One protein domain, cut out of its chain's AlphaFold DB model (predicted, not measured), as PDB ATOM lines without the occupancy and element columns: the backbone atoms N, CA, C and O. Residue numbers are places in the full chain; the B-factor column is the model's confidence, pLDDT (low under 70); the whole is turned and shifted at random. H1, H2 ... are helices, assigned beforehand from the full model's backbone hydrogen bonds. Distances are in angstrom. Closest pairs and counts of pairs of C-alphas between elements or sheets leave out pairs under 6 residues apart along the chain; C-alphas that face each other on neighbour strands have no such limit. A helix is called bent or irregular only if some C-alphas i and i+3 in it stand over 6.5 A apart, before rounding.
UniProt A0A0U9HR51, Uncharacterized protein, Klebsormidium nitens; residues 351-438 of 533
ATOM      1  N   PRO A 351     178.042 235.849 162.557       82.12
ATOM      2  CA  PRO A 351     177.276 234.811 163.230       82.12
ATOM      3  C   PRO A 351     176.918 233.689 162.252       82.12
ATOM      4  O   PRO A 351     176.671 233.925 161.069       82.12
ATOM      5  N   THR A 352     176.875 232.456 162.747       87.81
ATOM      6  CA  THR A 352     176.409 231.310 161.958       87.81
ATOM      7  C   THR A 352     174.905 231.405 161.736       87.81
ATOM      8  O   THR A 352     174.152 231.688 162.669       87.81
ATOM      9  N   HIS A 353     174.466 231.157 160.504       89.88
ATOM     10  CA  HIS A 353     173.056 231.145 160.144       89.88
ATOM     11  C   HIS A 353     172.293 230.093 160.974       89.88
ATOM     12  O   HIS A 353     172.794 228.971 161.120       89.88
ATOM     13  N   PRO A 354     171.074 230.382 161.472       89.75
ATOM     14  CA  PRO A 354     170.292 229.433 162.269       89.75
ATOM     15  C   PRO A 354     170.099 228.065 161.602       89.75
ATOM     16  O   PRO A 354     170.212 227.041 162.267       89.75
ATOM     17  N   THR A 355     169.881 228.025 160.284       90.94
ATOM     18  CA  THR A 355     169.759 226.760 159.530       90.94
ATOM     19  C   THR A 355     171.058 225.957 159.516       90.94
ATOM     20  O   THR A 355     171.021 224.738 159.645       90.94
ATOM     21  N   ALA A 356     172.214 226.622 159.409       89.12
ATOM     22  CA  ALA A 356     173.510 225.946 159.449       89.12
ATOM     23  C   ALA A 356     173.818 225.403 160.858       89.12
ATOM     24  O   ALA A 356     174.376 224.315 160.984       89.12
ATOM     25  N   LEU A 357     173.404 226.119 161.912       90.94
ATOM     26  CA  LEU A 357     173.476 225.624 163.293       90.94
ATOM     27  C   LEU A 357     172.572 224.406 163.508       90.94
ATOM     28  O   LEU A 357     173.039 223.405 164.039       90.94
ATOM     29  N   ALA A 358     171.317 224.467 163.056       89.38
ATOM     30  CA  ALA A 358     170.374 223.356 163.174       89.38
ATOM     31  C   ALA A 358     170.877 222.098 162.444       89.38
ATOM     32  O   ALA A 358     170.844 221.005 163.002       89.38
ATOM     33  N   PHE A 359     171.423 222.267 161.235       92.25
ATOM     34  CA  PHE A 359     172.070 221.186 160.492       92.25
ATOM     35  C   PHE A 359     173.241 220.575 161.277       92.25
ATOM     36  O   PHE A 359     173.334 219.358 161.419       92.25
ATOM     37  N   ALA A 360     174.125 221.413 161.830       91.50
ATOM     38  CA  ALA A 360     175.267 220.940 162.608       91.50
ATOM     39  C   ALA A 360     174.842 220.227 163.905       91.50
ATOM     40  O   ALA A 360     175.466 219.235 164.278       91.50
ATOM     41  N   GLU A 361     173.789 220.696 164.583       89.12
ATOM     42  CA  GLU A 361     173.208 220.028 165.758       89.12
ATOM     43  C   GLU A 361     172.714 218.623 165.407       89.12
ATOM     44  O   GLU A 361     173.047 217.658 166.099       89.12
ATOM     45  N   GLU A 362     171.967 218.496 164.311       90.50
ATOM     46  CA  GLU A 362     171.419 217.223 163.851       90.50
ATOM     47  C   GLU A 362     172.524 216.231 163.452       90.50
ATOM     48  O   GLU A 362     172.528 215.076 163.890       90.50
ATOM     49  N   GLU A 363     173.510 216.675 162.673       91.88
ATOM     50  CA  GLU A 363     174.622 215.821 162.247       91.88
ATOM     51  C   GLU A 363     175.523 215.423 163.422       91.88
ATOM     52  O   GLU A 363     176.004 214.288 163.478       91.88
ATOM     53  N   LEU A 364     175.707 216.306 164.409       88.75
ATOM     54  CA  LEU A 364     176.438 215.978 165.632       88.75
ATOM     55  C   LEU A 364     175.723 214.889 166.438       88.75
ATOM     56  O   LEU A 364     176.388 214.043 167.042       88.75
ATOM     57  N   VAL A 365     174.386 214.862 166.436       87.44
ATOM     58  CA  VAL A 365     173.611 213.775 167.053       87.44
ATOM     59  C   VAL A 365     173.840 212.448 166.334       87.44
ATOM     60  O   VAL A 365     174.051 211.446 167.013       87.44
ATOM     61  N   LYS A 366     173.854 212.446 164.996       87.19
ATOM     62  CA  LYS A 366     173.987 211.228 164.180       87.19
ATOM     63  C   LYS A 366     175.401 210.645 164.162       87.19
ATOM     64  O   LYS A 366     175.566 209.440 164.307       87.19
ATOM     65  N   ILE A 367     176.408 211.485 163.931       87.94
ATOM     66  CA  ILE A 367     177.785 211.049 163.643       87.94
ATOM     67  C   ILE A 367     178.629 211.023 164.918       87.94
ATOM     68  O   ILE A 367     179.539 210.211 165.045       87.94
ATOM     69  N   ASN A 368     178.319 211.907 165.873       85.69
ATOM     70  CA  ASN A 368     179.067 212.075 167.119       85.69
ATOM     71  C   ASN A 368     180.583 212.319 166.923       85.69
ATOM     72  O   ASN A 368     181.382 212.042 167.815       85.69
ATOM     73  N   ASP A 369     180.979 212.873 165.774       89.69
ATOM     74  CA  ASP A 369     182.342 213.322 165.482       89.69
ATOM     75  C   ASP A 369     182.319 214.782 165.022       89.69
ATOM     76  O   ASP A 369     181.732 215.133 164.000       89.69
ATOM     77  N   SER A 370     182.990 215.646 165.785       90.12
ATOM     78  CA  SER A 370     183.069 217.077 165.486       90.12
ATOM     79  C   SER A 370     183.826 217.378 164.187       90.12
ATOM     80  O   SER A 370     183.531 218.382 163.546       90.12
ATOM     81  N   SER A 371     184.789 216.547 163.780       90.62
ATOM     82  CA  SER A 371     185.557 216.789 162.548       90.62
ATOM     83  C   SER A 371     184.705 216.498 161.314       90.62
ATOM     84  O   SER A 371     184.578 217.354 160.441       90.62
ATOM     85  N   ALA A 372     184.021 215.351 161.298       90.50
ATOM     86  CA  ALA A 372     183.103 214.985 160.223       90.50
ATOM     87  C   ALA A 372     181.936 215.979 160.061       90.50
ATOM     88  O   ALA A 372     181.536 216.302 158.943       90.50
ATOM     89  N   VAL A 373     181.394 216.507 161.164       91.44
ATOM     90  CA  VAL A 373     180.313 217.512 161.116       91.44
ATOM     91  C   VAL A 373     180.807 218.852 160.558       91.44
ATOM     92  O   VAL A 373     180.071 219.504 159.819       91.44
ATOM     93  N   LEU A 374     182.049 219.262 160.854       90.44
ATOM     94  CA  LEU A 374     182.649 220.461 160.251       90.44
ATOM     95  C   LEU A 374     182.758 220.325 158.730       90.44
ATOM     96  O   LEU A 374     182.345 221.230 158.008       90.44
ATOM     97  N   GLU A 375     183.269 219.191 158.247       90.75
ATOM     98  CA  GLU A 375     183.406 218.922 156.811       90.75
ATOM     99  C   GLU A 375     182.047 218.934 156.103       90.75
ATOM    100  O   GLU A 375     181.881 219.611 155.087       90.75
ATOM    101  N   ARG A 376     181.039 218.265 156.677       91.00
ATOM    102  CA  ARG A 376     179.672 218.265 156.131       91.00
ATOM    103  C   ARG A 376     179.034 219.648 156.146       91.00
ATOM    104  O   ARG A 376     178.387 220.030 155.174       91.00
ATOM    105  N   SER A 377     179.237 220.417 157.214       92.31
ATOM    106  CA  SER A 377     178.741 221.791 157.296       92.31
ATOM    107  C   SER A 377     179.357 222.680 156.217       92.31
ATOM    108  O   SER A 377     178.644 223.488 155.629       92.31
ATOM    109  N   MET A 378     180.649 222.515 155.911       88.50
ATOM    110  CA  MET A 378     181.295 223.239 154.813       88.50
ATOM    111  C   MET A 378     180.777 222.801 153.440       88.50
ATOM    112  O   MET A 378     180.571 223.654 152.580       88.50
ATOM    113  N   ALA A 379     180.531 221.504 153.238       89.75
ATOM    114  CA  ALA A 379     180.013 220.978 151.974       89.75
ATOM    115  C   ALA A 379     178.615 221.531 151.633       89.75
ATOM    116  O   ALA A 379     178.349 221.872 150.484       89.75
ATOM    117  N   VAL A 380     177.746 221.679 152.637       91.44
ATOM    118  CA  VAL A 380     176.358 222.156 152.474       91.44
ATOM    119  C   VAL A 380     176.251 223.693 152.496       91.44
ATOM    120  O   VAL A 380     175.225 224.266 152.130       91.44
ATOM    121  N   ALA A 381     177.325 224.401 152.864       88.50
ATOM    122  CA  ALA A 381     177.320 225.857 153.014       88.50
ATOM    123  C   ALA A 381     176.917 226.607 151.735       88.50
ATOM    124  O   ALA A 381     176.204 227.605 151.815       88.50
ATOM    125  N   GLY A 382     177.349 226.128 150.562       84.44
ATOM    126  CA  GLY A 382     177.002 226.738 149.275       84.44
ATOM    127  C   GLY A 382     175.512 226.627 148.948       84.44
ATOM    128  O   GLY A 382     174.903 227.589 148.487       84.44
ATOM    129  N   GLU A 383     174.896 225.484 149.250       89.44
ATOM    130  CA  GLU A 383     173.459 225.270 149.050       89.44
ATOM    131  C   GLU A 383     172.637 226.159 149.985       89.44
ATOM    132  O   GLU A 383     171.728 226.860 149.539       89.44
ATOM    133  N   LEU A 384     173.013 226.205 151.267       88.88
ATOM    134  CA  LEU A 384     172.365 227.076 152.247       88.88
ATOM    135  C   LEU A 384     172.506 228.553 151.880       88.88
ATOM    136  O   LEU A 384     171.539 229.300 152.003       88.88
ATOM    137  N   PHE A 385     173.677 228.963 151.390       86.25
ATOM    138  CA  PHE A 385     173.906 230.323 150.909       86.25
ATOM    139  C   PHE A 385     172.990 230.665 149.727       86.25
ATOM    140  O   PHE A 385     172.418 231.750 149.695       86.25
ATOM    141  N   ASN A 386     172.807 229.746 148.775       85.25
ATOM    142  CA  ASN A 386     171.999 229.989 147.577       85.25
ATOM    143  C   ASN A 386     170.498 230.115 147.872       85.25
ATOM    144  O   ASN A 386     169.812 230.883 147.200       85.25
ATOM    145  N   VAL A 387     169.995 229.386 148.871       88.81
ATOM    146  CA  VAL A 387     168.573 229.404 149.269       88.81
ATOM    147  C   VAL A 387     168.253 230.561 150.229       88.81
ATOM    148  O   VAL A 387     167.091 230.933 150.387       88.81
ATOM    149  N   ALA A 388     169.266 231.149 150.866       85.69
ATOM    150  CA  ALA A 388     169.087 232.230 151.825       85.69
ATOM    151  C   ALA A 388     168.630 233.549 151.180       85.69
ATOM    152  O   ALA A 388     168.930 233.841 150.016       85.69
ATOM    153  N   SER A 389     167.943 234.379 151.971       86.25
ATOM    154  CA  SER A 389     167.602 235.741 151.557       86.25
ATOM    155  C   SER A 389     168.870 236.585 151.386       86.25
ATOM    156  O   SER A 389     169.898 236.319 152.009       86.25
ATOM    157  N   ASP A 390     168.819 237.636 150.567       81.56
ATOM    158  CA  ASP A 390     169.990 238.502 150.375       81.56
ATOM    159  C   ASP A 390     170.402 239.225 151.665       81.56
ATOM    160  O   ASP A 390     171.586 239.491 151.881       81.56
ATOM    161  N   VAL A 391     169.436 239.481 152.554       79.50
ATOM    162  CA  VAL A 391     169.682 240.031 153.891       79.50
ATOM    163  C   VAL A 391     170.457 239.016 154.729       79.50
ATOM    164  O   VAL A 391     171.477 239.361 155.322       79.50
ATOM    165  N   ASP A 392     170.058 237.743 154.708       84.62
ATOM    166  CA  ASP A 392     170.772 236.691 155.433       84.62
ATOM    167  C   ASP A 392     172.188 236.480 154.892       84.62
ATOM    168  O   ASP A 392     173.121 236.307 155.678       84.62
ATOM    169  N   LYS A 393     172.379 236.566 153.569       81.81
ATOM    170  CA  LYS A 393     173.706 236.501 152.933       81.81
ATOM    171  C   LYS A 393     174.643 237.617 153.398       81.81
ATOM    172  O   LYS A 393     175.853 237.412 153.424       81.81
ATOM    173  N   ALA A 394     174.105 238.784 153.757       74.19
ATOM    174  CA  ALA A 394     174.886 239.906 154.277       74.19
ATOM    175  C   ALA A 394     175.193 239.790 155.783       74.19
ATOM    176  O   ALA A 394     176.156 240.386 156.268       74.19
ATOM    177  N   ILE A 395     174.378 239.043 156.535       77.31
ATOM    178  CA  ILE A 395     174.430 238.986 158.004       77.31
ATOM    179  C   ILE A 395     175.162 237.736 158.498       77.31
ATOM    180  O   ILE A 395     175.869 237.809 159.506       77.31
ATOM    181  N   TYR A 396     174.999 236.597 157.824       84.25
ATOM    182  CA  TYR A 396     175.384 235.293 158.354       84.25
ATOM    183  C   TYR A 396     176.442 234.579 157.518       84.25
ATOM    184  O   TYR A 396     176.496 234.689 156.295       84.25
ATOM    185  N   LYS A 397     177.235 233.741 158.192       87.69
ATOM    186  CA  LYS A 397     177.977 232.655 157.541       87.69
ATOM    187  C   LYS A 397     177.145 231.372 157.548       87.69
ATOM    188  O   LYS A 397     176.440 231.084 158.514       87.69
ATOM    189  N   PHE A 398     177.275 230.562 156.503       89.38
ATOM    190  CA  PHE A 398     176.478 229.341 156.311       89.38
ATOM    191  C   PHE A 398     177.236 228.053 156.649       89.38
ATOM    192  O   PHE A 398     176.826 226.965 156.261       89.38
ATOM    193  N   TYR A 399     178.333 228.172 157.395       89.56
ATOM    194  CA  TYR A 399     179.126 227.050 157.886       89.56
ATOM    195  C   TYR A 399     179.488 227.255 159.357       89.56
ATOM    196  O   TYR A 399     179.602 228.388 159.836       89.56
ATOM    197  N   ILE A 400     179.701 226.152 160.069       89.81
ATOM    198  CA  ILE A 400     180.134 226.169 161.462       89.81
ATOM    199  C   ILE A 400     181.661 226.195 161.578       89.81
ATOM    200  O   ILE A 400     182.391 225.590 160.795       89.81
ATOM    201  N   THR A 401     182.168 226.909 162.579       88.25
ATOM    202  CA  THR A 401     183.596 226.953 162.912       88.25
ATOM    203  C   THR A 401     183.965 225.901 163.953       88.25
ATOM    204  O   THR A 401     183.141 225.444 164.747       88.25
ATOM    205  N   ARG A 402     185.260 225.572 164.035       88.06
ATOM    206  CA  ARG A 402     185.775 224.615 165.026       88.06
ATOM    207  C   ARG A 402     185.469 225.016 166.474       88.06
ATOM    208  O   ARG A 402     185.220 224.157 167.315       88.06
ATOM    209  N   SER A 403     185.478 226.313 166.778       85.75
ATOM    210  CA  SER A 403     185.125 226.814 168.109       85.75
ATOM    211  C   SER A 403     183.649 226.618 168.431       85.75
ATOM    212  O   SER A 403     183.331 226.215 169.545       85.75
ATOM    213  N   GLU A 404     182.765 226.874 167.469       88.88
ATOM    214  CA  GLU A 404     181.316 226.738 167.653       88.88
ATOM    215  C   GLU A 404     180.934 225.275 167.858       88.88
ATOM    216  O   GLU A 404     180.232 224.965 168.816       88.88
ATOM    217  N   ILE A 405     181.488 224.353 167.064       90.12
ATOM    218  CA  ILE A 405     181.199 222.932 167.272       90.12
ATOM    219  C   ILE A 405     181.756 222.408 168.599       90.12
ATOM    220  O   ILE A 405     181.122 221.590 169.254       90.12
ATOM    221  N   THR A 406     182.905 222.922 169.050       88.81
ATOM    222  CA  THR A 406     183.453 222.565 170.368       88.81
ATOM    223  C   THR A 406     182.514 223.022 171.485       88.81
ATOM    224  O   THR A 406     182.251 222.259 172.410       88.81
ATOM    225  N   GLN A 407     181.972 224.242 171.385       88.25
ATOM    226  CA  GLN A 407     180.986 224.758 172.340       88.25
ATOM    227  C   GLN A 407     179.697 223.934 172.321       88.25
ATOM    228  O   GLN A 407     179.174 223.606 173.382       88.25
ATOM    229  N   MET A 408     179.214 223.545 171.140       87.38
ATOM    230  CA  MET A 408     178.037 222.685 171.005       87.38
ATOM    231  C   MET A 408     178.257 221.308 171.633       87.38
ATOM    232  O   MET A 408     177.415 220.836 172.395       87.38
ATOM    233  N   THR A 409     179.408 220.683 171.381       88.69
ATOM    234  CA  THR A 409     179.782 219.403 171.994       88.69
ATOM    235  C   THR A 409     179.891 219.522 173.514       88.69
ATOM    236  O   THR A 409     179.382 218.660 174.232       88.69
ATOM    237  N   GLN A 410     180.486 220.605 174.023       89.38
ATOM    238  CA  GLN A 410     180.571 220.862 175.459       89.38
ATOM    239  C   GLN A 410     179.179 221.043 176.081       89.38
ATOM    240  O   GLN A 410     178.838 220.321 177.017       89.38
ATOM    241  N   ALA A 411     178.344 221.927 175.527       86.00
ATOM    242  CA  ALA A 411     176.980 222.154 176.003       86.00
ATOM    243  C   ALA A 411     176.152 220.859 175.976       86.00
ATOM    244  O   ALA A 411     175.386 220.571 176.895       86.00
ATOM    245  N   ARG A 412     176.346 220.020 174.953       83.75
ATOM    246  CA  ARG A 412     175.726 218.694 174.881       83.75
ATOM    247  C   ARG A 412     176.218 217.774 175.996       83.75
ATOM    248  O   ARG A 412     175.396 217.099 176.607       83.75
ATOM    249  N   SER A 413     177.518 217.748 176.285       84.56
ATOM    250  CA  SER A 413     178.075 216.935 177.374       84.56
ATOM    251  C   SER A 413     177.536 217.352 178.747       84.56
ATOM    252  O   SER A 413     177.129 216.497 179.530       84.56
ATOM    253  N   GLU A 414     177.410 218.656 179.000       87.69
ATOM    254  CA  GLU A 414     176.820 219.200 180.229       87.69
ATOM    255  C   GLU A 414     175.326 218.850 180.331       87.69
ATOM    256  O   GLU A 414     174.843 218.418 181.382       87.69
ATOM    257  N   ASN A 415     174.593 218.936 179.219       84.56
ATOM    258  CA  ASN A 415     173.203 218.491 179.150       84.56
ATOM    259  C   ASN A 415     173.065 216.980 179.412       84.56
ATOM    260  O   ASN A 415     172.136 216.552 180.090       84.56
ATOM    261  N   ILE A 416     173.996 216.156 178.927       82.81
ATOM    262  CA  ILE A 416     174.000 214.712 179.197       82.81
ATOM    263  C   ILE A 416     174.253 214.433 180.684       82.81
ATOM    264  O   ILE A 416     173.559 213.604 181.272       82.81
ATOM    265  N   GLU A 417     175.200 215.123 181.319       85.69
ATOM    266  CA  GLU A 417     175.487 214.934 182.748       85.69
ATOM    267  C   GLU A 417     174.326 215.393 183.642       85.69
ATOM    268  O   GLU A 417     173.944 214.686 184.578       85.69
ATOM    269  N   THR A 418     173.682 216.518 183.318       87.75
ATOM    270  CA  THR A 418     172.471 216.964 184.034       87.75
ATOM    271  C   THR A 418     171.309 215.979 183.870       87.75
ATOM    272  O   THR A 418     170.597 215.699 184.840       87.75
ATOM    273  N   LEU A 419     171.146 215.378 182.686       79.75
ATOM    274  CA  LEU A 419     170.169 214.311 182.464       79.75
ATOM    275  C   LEU A 419     170.492 213.058 183.284       79.75
ATOM    276  O   LEU A 419     169.605 212.541 183.959       79.75
ATOM    277  N   LYS A 420     171.750 212.600 183.305       85.19
ATOM    278  CA  LYS A 420     172.175 211.460 184.139       85.19
ATOM    279  C   LYS A 420     171.904 211.707 185.624       85.19
ATOM    280  O   LYS A 420     171.403 210.816 186.309       85.19
ATOM    281  N   ALA A 421     172.193 212.911 186.122       87.25
ATOM    282  CA  ALA A 421     171.918 213.286 187.508       87.25
ATOM    283  C   ALA A 421     170.412 213.265 187.815       87.25
ATOM    284  O   ALA A 421     169.996 212.739 188.848       87.25
ATOM    285  N   THR A 422     169.596 213.770 186.886       84.31
ATOM    286  CA  THR A 422     168.130 213.746 186.997       84.31
ATOM    287  C   THR A 422     167.603 212.311 187.024       84.31
ATOM    288  O   THR A 422     166.821 211.969 187.907       84.31
ATOM    289  N   ILE A 423     168.083 211.443 186.125       83.19
ATOM    290  CA  ILE A 423     167.718 210.017 186.092       83.19
ATOM    291  C   ILE A 423     168.067 209.344 187.424       83.19
ATOM    292  O   ILE A 423     167.221 208.676 188.008       83.19
ATOM    293  N   LYS A 424     169.271 209.576 187.959       89.81
ATOM    294  CA  LYS A 424     169.696 209.014 189.250       89.81
ATOM    295  C   LYS A 424     168.830 209.502 190.421       89.81
ATOM    296  O   LYS A 424     168.527 208.728 191.327       89.81
ATOM    297  N   SER A 425     168.415 210.772 190.411       86.75
ATOM    298  CA  SER A 425     167.479 211.313 191.408       86.75
ATOM    299  C   SER A 425     166.131 210.594 191.349       86.75
ATOM    300  O   SER A 425     165.631 210.136 192.375       86.75
ATOM    301  N   LEU A 426     165.586 210.416 190.142       80.50
ATOM    302  CA  LEU A 426     164.326 209.701 189.927       80.50
ATOM    303  C   LEU A 426     164.422 208.226 190.340       80.50
ATOM    304  O   LEU A 426     163.487 207.680 190.920       80.50
ATOM    305  N   GLU A 427     165.559 207.570 190.096       84.75
ATOM    306  CA  GLU A 427     165.806 206.199 190.556       84.75
ATOM    307  C   GLU A 427     165.790 206.086 192.087       84.75
ATOM    308  O   GLU A 427     165.220 205.132 192.625       84.75
ATOM    309  N   ASN A 428     166.353 207.070 192.795       87.56
ATOM    310  CA  ASN A 428     166.330 207.124 194.257       87.56
ATOM    311  C   ASN A 428     164.913 207.353 194.802       87.56
ATOM    312  O   ASN A 428     164.497 206.654 195.729       87.56
ATOM    313  N   GLU A 429     164.151 208.279 194.213       81.31
ATOM    314  CA  GLU A 429     162.745 208.512 194.572       81.31
ATOM    315  C   GLU A 429     161.899 207.253 194.344       81.31
ATOM    316  O   GLU A 429     161.123 206.846 195.211       81.31
ATOM    317  N   LEU A 430     162.105 206.564 193.217       80.31
ATOM    318  CA  LEU A 430     161.444 205.295 192.919       80.31
ATOM    319  C   LEU A 430     161.816 204.199 193.928       80.31
ATOM    320  O   LEU A 430     160.949 203.432 194.355       80.31
ATOM    321  N   ALA A 431     163.080 204.118 194.350       82.62
ATOM    322  CA  ALA A 431     163.515 203.190 195.392       82.62
ATOM    323  C   ALA A 431     162.874 203.508 196.756       82.62
ATOM    324  O   ALA A 431     162.428 202.593 197.459       82.62
ATOM    325  N   GLN A 432     162.761 204.791 197.111       81.31
ATOM    326  CA  GLN A 432     162.091 205.244 198.330       81.31
ATOM    327  C   GLN A 432     160.594 204.913 198.302       81.31
ATOM    328  O   GLN A 432     160.086 204.331 199.263       81.31
ATOM    329  N   MET A 433     159.904 205.188 197.191       75.12
ATOM    330  CA  MET A 433     158.500 204.813 196.997       75.12
ATOM    331  C   MET A 433     158.300 203.300 197.139       75.12
ATOM    332  O   MET A 433     157.436 202.863 197.898       75.12
ATOM    333  N   LYS A 434     159.148 202.479 196.505       76.75
ATOM    334  CA  LYS A 434     159.112 201.013 196.659       76.75
ATOM    335  C   LYS A 434     159.303 200.571 198.115       76.75
ATOM    336  O   LYS A 434     158.639 199.636 198.558       76.75
ATOM    337  N   SER A 435     160.184 201.233 198.868       81.31
ATOM    338  CA  SER A 435     160.395 200.965 200.298       81.31
ATOM    339  C   SER A 435     159.161 201.305 201.142       81.31
ATOM    340  O   SER A 435     158.779 200.516 202.004       81.31
ATOM    341  N   ILE A 436     158.499 202.434 200.864       78.12
ATOM    342  CA  ILE A 436     157.248 202.827 201.531       78.12
ATOM    343  C   ILE A 436     156.150 201.800 201.246       78.12
ATOM    344  O   ILE A 436     155.526 201.309 202.181       78.12
ATOM    345  N   VAL A 437     155.963 201.415 199.980       72.38
ATOM    346  CA  VAL A 437     154.948 200.428 199.575       72.38
ATOM    347  C   VAL A 437     155.150 199.085 200.281       72.38
ATOM    348  O   VAL A 437     154.183 198.507 200.765       72.38
ATOM    349  N   ARG A 438     156.398 198.613 200.433       75.62
ATOM    350  CA  ARG A 438     156.707 197.372 201.178       75.62
ATOM    351  C   ARG A 438     156.315 197.421 202.659       75.62
ATOM    352  O   ARG A 438     156.138 196.366 203.259       75.62
TER     353      ARG A 438
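Overview. This is residues 351 to 438 of the 533 residues of an uncharacterized protein of Klebsormidium nitens (UniProt A0A0U9HR51). A long straight helix, H4, runs out as an arm from a small compact body, in which H1 and H2 form a helical hairpin and the short H3 sits near the far end of H2. The first part of H4 packs on the hairpin near its turn, while residues 413 to 438, part of H4, stick out alone and make most of the length. The printed part has 88 residues, with four named helices in the order H1, H2, H3, H4 and no named strand; the class is all helix. The whole is extended, with a radius of gyration of the C-alphas of 19.5 A and spans of 66 by 25 by 18 A.

Along the chain. Begin at Pro 351 and go on to C-alpha 354 at (170.292, 229.433, 162.269), where H1 starts; it holds residues 354 to 367 and measures 19.9 A from first to last C-alpha. Next find C-alpha 370 at (183.069, 217.077, 165.486), the start of H2, residues 370 to 387, 25.0 A long. H2 has a kink of 42 degrees near residue 380 and is irregular: C-alphas 379 and 382 are 7.0 A apart. H3 follows at residues 390 to 395, 8.8 A long. H4 holds residues 402 to 438 and measures 53.8 A from first to last C-alpha; it ends at C-alpha 438 at (156.707, 197.372, 201.178).

Arrangement. Look first at the hairpin of H1 and H2: they touch, with the C-alphas of Glu 363 and Val 373 closest at 6.0 A, and run opposite ways at a shallow tilt of 34.5 degrees, only just short of steep. H4 touches H2 at a steep tilt of 66 degrees, H4 with residues 402 to 409 alone and H2 with residues 370 to 374 alone; the closest C-alphas are those of Ser 370 and Ile 405, 6.4 A apart. H4 only just touches H1, with 3 pairs of C-alphas within 8 A, the closest being Glu 361 and Met 408 at 7.6 A. H3 is close to H2 but not clearly touching, with the C-alphas of Phe 385 and Lys 393 closest at 6.5 A. H3 is apart from H1 and from H4. In H1, H3 and H4 every backbone O i to N i+4 pair is within hydrogen-bond range; in H2 it is 12 of 14.

Size, cuts and confidence. The C-alphas farthest apart are those of Asp 390 and Arg 438, 66.7 A. Without residues 413 to 438, which stand free, the body spans 32 by 18 by 15 A. The printed part has no cut; the links H1 to H2 and H2 to H3 are tight, and H3 to H4 is short. The mean pLDDT of the printed part is 86.3, and no printed residue is under 70.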